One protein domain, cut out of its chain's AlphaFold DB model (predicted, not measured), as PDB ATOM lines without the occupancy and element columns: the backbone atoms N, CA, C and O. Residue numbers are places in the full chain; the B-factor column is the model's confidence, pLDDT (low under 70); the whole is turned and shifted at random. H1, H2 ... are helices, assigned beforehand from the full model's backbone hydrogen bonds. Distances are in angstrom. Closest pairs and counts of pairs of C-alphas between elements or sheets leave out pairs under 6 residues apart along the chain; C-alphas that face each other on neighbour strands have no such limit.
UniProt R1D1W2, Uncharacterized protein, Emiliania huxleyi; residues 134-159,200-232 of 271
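This is residues 134 to 159 and 200 to 232 of the 271 residues of an uncharacterized protein of Emiliania huxleyi (UniProt R1D1W2). One long helix, H1, makes the longest axis, and two shorter helices, H2 and H3, pack over one side of it at different places along its length, both slanted to it. H2 and H3 do not meet each other; a short link turns the chain from one to the other. The printed part has 59 residues with three named helices, in the order H1, H2, H3, and no named strand, and its class is all helix. The whole is compact, with a radius of gyration of the C-alphas of 11.7 A, and its outline is elongated, 37 by 21 by 18 A.

H1, residues 134 to 159, touches H3, residues 216 to 232, with its residues 142 to 153 alone. The closest C-alphas are those of Val 146 and Val 223, 6.1 A apart. H1 and H3 run the same way at a steep tilt of 42 degrees. H1 touches H2, residues 201 to 210, with its residues 139 to 143 alone. The closest C-alphas are those of Ile 143 and Ala 205, 6.7 A apart. H1 and H2 run opposite ways at a steep tilt of 54 degrees. H2 and H3 are apart. Each O i to N i+4 pair is within hydrogen-bond range in H2 and H3, and 21 of 22 are in H1.

H1 begins at C-alpha 134 (118.601, 282.700, 182.589) and ends at C-alpha 159 (124.827, 316.696, 195.967), 37.1 A from first to last C-alpha. H2 is 14.4 A long. H3 is 24.5 A long and ends at C-alpha 232 (140.411, 306.618, 198.720).

The two C-alphas farthest apart are those of Pro 134 and Gly 159, at 37.1 A. Residues 160 to 199 are not printed; across this cut, between H1 and H2, C-alphas 159 and 200 are 24.2 A apart. The link from H2 to H3, of 5 residues, is tight. The mean pLDDT of the printed part is 72.1, and 20 residues are under 70, among them residues 154 to 159, 209 to 212 and 229 to 232.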
ATOM      1  N   PRO A 134     118.813 282.093 181.278       59.41
ATOM      2  CA  PRO A 134     118.601 282.700 182.589       59.41
ATOM      3  C   PRO A 134     119.894 283.152 183.276       59.41
ATOM      4  O   PRO A 134     119.886 284.203 183.907       59.41
ATOM      5  N   ARG A 135     121.025 282.441 183.140       63.22
ATOM      6  CA  ARG A 135     122.289 282.868 183.779       63.22
ATOM      7  C   ARG A 135     122.895 284.079 183.089       63.22
ATOM      8  O   ARG A 135     123.341 285.005 183.762       63.22
ATOM      9  N   ALA A 136     122.869 284.101 181.759       70.25
ATOM     10  CA  ALA A 136     123.333 285.251 180.992       70.25
ATOM     11  C   ALA A 136     122.436 286.481 181.218       70.25
ATOM     12  O   ALA A 136     122.946 287.588 181.397       70.25
ATOM     13  N   ALA A 137     121.111 286.303 181.273       75.06
ATOM     14  CA  ALA A 137     120.171 287.374 181.605       75.06
ATOM     15  C   ALA A 137     120.348 287.874 183.050       75.06
ATOM     16  O   ALA A 137     120.374 289.083 183.277       75.06
ATOM     17  N   GLN A 138     120.557 286.971 184.012       76.88
ATOM     18  CA  GLN A 138     120.808 287.326 185.411       76.88
ATOM     19  C   GLN A 138     122.119 288.101 185.578       76.88
ATOM     20  O   GLN A 138     122.164 289.088 186.312       76.88
ATOM     21  N   LEU A 139     123.182 287.692 184.879       79.50
ATOM     22  CA  LEU A 139     124.458 288.403 184.880       79.50
ATOM     23  C   LEU A 139     124.296 289.821 184.316       79.50
ATOM     24  O   LEU A 139     124.764 290.779 184.927       79.50
ATOM     25  N   ARG A 140     123.564 289.972 183.203       79.06
ATOM     26  CA  ARG A 140     123.237 291.288 182.628       79.06
ATOM     27  C   ARG A 140     122.460 292.165 183.611       79.06
ATOM     28  O   ARG A 140     122.811 293.331 183.778       79.06
ATOM     29  N   ALA A 141     121.462 291.613 184.301       82.62
ATOM     30  CA  ALA A 141     120.697 292.335 185.318       82.62
ATOM     31  C   ALA A 141     121.572 292.761 186.515       82.62
ATOM     32  O   ALA A 141     121.463 293.889 186.995       82.62
ATOM     33  N   ASN A 142     122.491 291.900 186.960       84.44
ATOM     34  CA  ASN A 142     123.421 292.212 188.048       84.44
ATOM     35  C   ASN A 142     124.402 293.334 187.671       84.44
ATOM     36  O   ASN A 142     124.622 294.241 188.471       84.44
ATOM     37  N   ILE A 143     124.940 293.313 186.445       80.25
ATOM     38  CA  ILE A 143     125.798 294.386 185.917       80.25
ATOM     39  C   ILE A 143     125.034 295.714 185.899       80.25
ATOM     40  O   ILE A 143     125.547 296.732 186.363       80.25
ATOM     41  N   GLN A 144     123.792 295.712 185.405       84.88
ATOM     42  CA  GLN A 144     122.965 296.919 185.362       84.88
ATOM     43  C   GLN A 144     122.686 297.483 186.758       84.88
ATOM     44  O   GLN A 144     122.796 298.694 186.944       84.88
ATOM     45  N   TYR A 145     122.385 296.623 187.734       86.12
ATOM     46  CA  TYR A 145     122.137 297.028 189.119       86.12
ATOM     47  C   TYR A 145     123.361 297.702 189.750       86.12
ATOM     48  O   TYR A 145     123.248 298.803 190.283       86.12
ATOM     49  N   VAL A 146     124.543 297.087 189.639       81.62
ATOM     50  CA  VAL A 146     125.783 297.643 190.209       81.62
ATOM     51  C   VAL A 146     126.137 298.973 189.539       81.62
ATOM     52  O   VAL A 146     126.418 299.952 190.226       81.62
ATOM     53  N   MET A 147     126.039 299.059 188.209       83.94
ATOM     54  CA  MET A 147     126.297 300.308 187.484       83.94
ATOM     55  C   MET A 147     125.290 301.412 187.834       83.94
ATOM     56  O   MET A 147     125.663 302.581 187.892       83.94
ATOM     57  N   ALA A 148     124.018 301.075 188.060       82.81
ATOM     58  CA  ALA A 148     123.019 302.035 188.520       82.81
ATOM     59  C   ALA A 148     123.321 302.521 189.947       82.81
ATOM     60  O   ALA A 148     123.304 303.726 190.179       82.81
ATOM     61  N   GLY A 149     123.681 301.615 190.863       79.44
ATOM     62  CA  GLY A 149     124.077 301.952 192.233       79.44
ATOM     63  C   GLY A 149     125.276 302.902 192.287       79.44
ATOM     64  O   GLY A 149     125.219 303.916 192.980       79.44
ATOM     65  N   LEU A 150     126.309 302.647 191.478       76.75
ATOM     66  CA  LEU A 150     127.477 303.530 191.361       76.75
ATOM     67  C   LEU A 150     127.108 304.922 190.831       76.75
ATOM     68  O   LEU A 150     127.589 305.927 191.349       76.75
ATOM     69  N   ARG A 151     126.221 305.011 189.827       77.31
ATOM     70  CA  ARG A 151     125.751 306.306 189.302       77.31
ATOM     71  C   ARG A 151     124.946 307.088 190.337       77.31
ATOM     72  O   ARG A 151     125.151 308.292 190.462       77.31
ATOM     73  N   THR A 152     124.064 306.421 191.078       79.44
ATOM     74  CA  THR A 152     123.268 307.044 192.145       79.44
ATOM     75  C   THR A 152     124.161 307.542 193.277       79.44
ATOM     76  O   THR A 152     124.027 308.688 193.697       79.44
ATOM     77  N   ALA A 153     125.126 306.735 193.719       70.81
ATOM     78  CA  ALA A 153     126.074 307.122 194.760       70.81
ATOM     79  C   ALA A 153     126.970 308.294 194.312       70.81
ATOM     80  O   ALA A 153     127.142 309.261 195.048       70.81
ATOM     81  N   ALA A 154     127.449 308.285 193.064       68.19
ATOM     82  CA  ALA A 154     128.201 309.401 192.485       68.19
ATOM     83  C   ALA A 154     127.360 310.682 192.278       68.19
ATOM     84  O   ALA A 154     127.911 311.776 192.153       68.19
ATOM     85  N   ALA A 155     126.033 310.578 192.179       68.94
ATOM     86  CA  ALA A 155     125.141 311.738 192.159       68.94
ATOM     87  C   ALA A 155     124.915 312.298 193.574       68.94
ATOM     88  O   ALA A 155     124.886 313.514 193.752       68.94
ATOM     89  N   GLN A 156     124.823 311.427 194.583       65.56
ATOM     90  CA  GLN A 156     124.705 311.817 195.991       65.56
ATOM     91  C   GLN A 156     125.964 312.530 196.501       65.56
ATOM     92  O   GLN A 156     125.844 313.566 197.150       65.56
ATOM     93  N   THR A 157     127.161 312.057 196.138       59.47
ATOM     94  CA  THR A 157     128.418 312.744 196.489       59.47
ATOM     95  C   THR A 157     128.535 314.117 195.827       59.47
ATOM     96  O   THR A 157     129.001 315.056 196.464       59.47
ATOM     97  N   ARG A 158     128.036 314.291 194.594       58.00
ATOM     98  CA  ARG A 158     127.924 315.619 193.956       58.00
ATOM     99  C   ARG A 158     126.902 316.525 194.646       58.00
ATOM    100  O   ARG A 158     127.131 317.723 194.734       58.00
ATOM    101  N   GLY A 159     125.805 315.964 195.157       58.44
ATOM    102  CA  GLY A 159     124.827 316.696 195.967       58.44
ATOM    103  C   GLY A 159     125.386 317.161 197.318       58.44
ATOM    104  O   GLY A 159     125.042 318.248 197.768       58.44
ATOM    105  N   ALA A 200     134.926 299.494 184.278       69.44
ATOM    106  CA  ALA A 200     134.795 298.930 182.937       69.44
ATOM    107  C   ALA A 200     133.768 297.772 182.941       69.44
ATOM    108  O   ALA A 200     133.931 296.828 183.723       69.44
ATOM    109  N   PRO A 201     132.732 297.797 182.076       62.25
ATOM    110  CA  PRO A 201     131.684 296.773 182.059       62.25
ATOM    111  C   PRO A 201     132.213 295.352 181.850       62.25
ATOM    112  O   PRO A 201     131.711 294.420 182.474       62.25
ATOM    113  N   ASP A 202     133.251 295.196 181.027       63.69
ATOM    114  CA  ASP A 202     133.843 293.892 180.711       63.69
ATOM    115  C   ASP A 202     134.594 293.292 181.908       63.69
ATOM    116  O   ASP A 202     134.519 292.087 182.155       63.69
ATOM    117  N   TRP A 203     135.254 294.134 182.712       78.12
ATOM    118  CA  TRP A 203     135.887 293.701 183.958       78.12
ATOM    119  C   TRP A 203     134.837 293.268 184.985       78.12
ATOM    120  O   TRP A 203     134.941 292.186 185.560       78.12
ATOM    121  N   LEU A 204     133.781 294.073 185.158       73.75
ATOM    122  CA  LEU A 204     132.687 293.756 186.076       73.75
ATOM    123  C   LEU A 204     131.957 292.473 185.651       73.75
ATOM    124  O   LEU A 204     131.581 291.666 186.496       73.75
ATOM    125  N   ALA A 205     131.792 292.251 184.346       65.69
ATOM    126  CA  ALA A 205     131.216 291.026 183.810       65.69
ATOM    127  C   ALA A 205     132.072 289.793 184.134       65.69
ATOM    128  O   ALA A 205     131.521 288.770 184.538       65.69
ATOM    129  N   ASN A 206     133.399 289.890 184.004       72.69
ATOM    130  CA  ASN A 206     134.319 288.808 184.353       72.69
ATOM    131  C   ASN A 206     134.315 288.507 185.864       72.69
ATOM    132  O   ASN A 206     134.222 287.347 186.266       72.69
ATOM    133  N   GLU A 207     134.338 289.546 186.701       73.38
ATOM    134  CA  GLU A 207     134.313 289.422 188.163       73.38
ATOM    135  C   GLU A 207     132.999 288.799 188.665       73.38
ATOM    136  O   GLU A 207     132.994 287.901 189.511       73.38
ATOM    137  N   LEU A 208     131.861 289.214 188.101       72.62
ATOM    138  CA  LEU A 208     130.550 288.665 188.455       72.62
ATOM    139  C   LEU A 208     130.342 287.247 187.900       72.62
ATOM    140  O   LEU A 208     129.676 286.434 188.542       72.62
ATOM    141  N   ALA A 209     130.929 286.914 186.747       68.06
ATOM    142  CA  ALA A 209     130.885 285.559 186.198       68.06
ATOM    143  C   ALA A 209     131.623 284.541 187.088       68.06
ATOM    144  O   ALA A 209     131.207 283.384 187.160       68.06
ATOM    145  N   GLY A 210     132.674 284.967 187.800       67.38
ATOM    146  CA  GLY A 210     133.412 284.130 188.751       67.38
ATOM    147  C   GLY A 210     132.674 283.856 190.069       67.38
ATOM    148  O   GLY A 210     132.972 282.873 190.742       67.38
ATOM    149  N   ARG A 211     131.684 284.683 190.434       64.19
ATOM    150  CA  ARG A 211     131.037 284.663 191.763       64.19
ATOM    151  C   ARG A 211     129.789 283.782 191.872       64.19
ATOM    152  O   ARG A 211     129.172 283.717 192.931       64.19
ATOM    153  N   GLY A 212     129.425 283.047 190.823       67.88
ATOM    154  CA  GLY A 212     128.284 282.129 190.874       67.88
ATOM    155  C   GLY A 212     126.959 282.861 191.128       67.88
ATOM    156  O   GLY A 212     126.600 283.777 190.390       67.88
ATOM    157  N   LYS A 213     126.184 282.442 192.140       71.38
ATOM    158  CA  LYS A 213     124.879 283.050 192.448       71.38
ATOM    159  C   LYS A 213     125.071 284.313 193.289       71.38
ATOM    160  O   LYS A 213     125.376 284.234 194.471       71.38
ATOM    161  N   ILE A 214     124.857 285.469 192.670       76.19
ATOM    162  CA  ILE A 214     124.981 286.778 193.319       76.19
ATOM    163  C   ILE A 214     123.617 287.212 193.866       76.19
ATOM    164  O   ILE A 214     122.678 287.438 193.096       76.19
ATOM    165  N   ASP A 215     123.515 287.329 195.189       78.75
ATOM    166  CA  ASP A 215     122.353 287.892 195.885       78.75
ATOM    167  C   ASP A 215     122.422 289.429 196.006       78.75
ATOM    168  O   ASP A 215     123.414 290.063 195.642       78.75
ATOM    169  N   ALA A 216     121.337 290.047 196.488       73.19
ATOM    170  CA  ALA A 216     121.234 291.502 196.613       73.19
ATOM    171  C   ALA A 216     122.274 292.095 197.581       73.19
ATOM    172  O   ALA A 216     122.944 293.062 197.228       73.19
ATOM    173  N   ALA A 217     122.491 291.457 198.734       75.19
ATOM    174  CA  ALA A 217     123.453 291.917 199.734       75.19
ATOM    175  C   ALA A 217     124.906 291.846 199.229       75.19
ATOM    176  O   ALA A 217     125.760 292.643 199.616       75.19
ATOM    177  N   CYS A 218     125.222 290.886 198.359       73.75
ATOM    178  CA  CYS A 218     126.502 290.800 197.670       73.75
ATOM    179  C   CYS A 218     126.695 291.977 196.702       73.75
ATOM    180  O   CYS A 218     127.766 292.585 196.698       73.75
ATOM    181  N   ARG A 219     125.656 292.359 195.945       75.44
ATOM    182  CA  ARG A 219     125.718 293.532 195.053       75.44
ATOM    183  C   ARG A 219     125.909 294.831 195.827       75.44
ATOM    184  O   ARG A 219     126.750 295.636 195.436       75.44
ATOM    185  N   ASP A 220     125.182 295.014 196.923       75.00
ATOM    186  CA  ASP A 220     125.267 296.236 197.730       75.00
ATOM    187  C   ASP A 220     126.653 296.384 198.375       75.00
ATOM    188  O   ASP A 220     127.241 297.467 198.359       75.00
ATOM    189  N   ARG A 221     127.249 295.273 198.836       77.94
ATOM    190  CA  ARG A 221     128.640 295.248 199.314       77.94
ATOM    191  C   ARG A 221     129.639 295.631 198.226       77.94
ATOM    192  O   ARG A 221     130.543 296.412 198.505       77.94
ATOM    193  N   MET A 222     129.469 295.137 196.996       76.88
ATOM    194  CA  MET A 222     130.333 295.513 195.870       76.88
ATOM    195  C   MET A 222     130.230 297.002 195.535       76.88
ATOM    196  O   MET A 222     131.257 297.641 195.330       76.88
ATOM    197  N   VAL A 223     129.018 297.566 195.510       73.94
ATOM    198  CA  VAL A 223     128.818 299.006 195.287       73.94
ATOM    199  C   VAL A 223     129.521 299.817 196.376       73.94
ATOM    200  O   VAL A 223     130.276 300.726 196.047       73.94
ATOM    201  N   MET A 224     129.354 299.448 197.650       78.00
ATOM    202  CA  MET A 224     130.050 300.099 198.766       78.00
ATOM    203  C   MET A 224     131.573 300.009 198.633       78.00
ATOM    204  O   MET A 224     132.243 301.029 198.705       78.00
ATOM    205  N   HIS A 225     132.128 298.820 198.382       73.88
ATOM    206  CA  HIS A 225     133.582 298.637 198.282       73.88
ATOM    207  C   HIS A 225     134.184 299.428 197.117       73.88
ATOM    208  O   HIS A 225     135.239 300.040 197.269       73.88
ATOM    209  N   LEU A 226     133.505 299.457 195.968       77.38
ATOM    210  CA  LEU A 226     133.949 300.217 194.799       77.38
ATOM    211  C   LEU A 226     133.855 301.730 195.028       77.38
ATOM    212  O   LEU A 226     134.766 302.454 194.635       77.38
ATOM    213  N   MET A 227     132.804 302.210 195.697       73.62
ATOM    214  CA  MET A 227     132.692 303.617 196.093       73.62
ATOM    215  C   MET A 227     133.778 304.017 197.095       73.62
ATOM    216  O   MET A 227     134.380 305.077 196.940       73.62
ATOM    217  N   THR A 228     134.072 303.170 198.084       72.56
ATOM    218  CA  THR A 228     135.131 303.415 199.074       72.56
ATOM    219  C   THR A 228     136.517 303.420 198.429       72.56
ATOM    220  O   THR A 228     137.308 304.319 198.696       72.56
ATOM    221  N   ALA A 229     136.802 302.479 197.525       64.06
ATOM    222  CA  ALA A 229     138.061 302.444 196.781       64.06
ATOM    223  C   ALA A 229     138.235 303.673 195.868       64.06
ATOM    224  O   ALA A 229     139.329 304.224 195.776       64.06
ATOM    225  N   ALA A 230     137.153 304.141 195.238       57.03
ATOM    226  CA  ALA A 230     137.155 305.366 194.442       57.03
ATOM    227  C   ALA A 230     137.320 306.636 195.299       57.03
ATOM    228  O   ALA A 230     137.945 307.591 194.851       57.03
ATOM    229  N   GLY A 231     136.784 306.650 196.525       49.47
ATOM    230  CA  GLY A 231     136.943 307.751 197.484       49.47
ATOM    231  C   GLY A 231     138.329 307.815 198.135       49.47
ATOM    232  O   GLY A 231     138.770 308.897 198.508       49.47
ATOM    233  N   ALA A 232     139.033 306.684 198.230       47.47
ATOM    234  CA  ALA A 232     140.411 306.618 198.720       47.47
ATOM    235  C   ALA A 232     141.463 307.008 197.658       47.47
ATOM    236  O   ALA A 232     142.611 307.277 198.004       47.47
TER     237      ALA A 232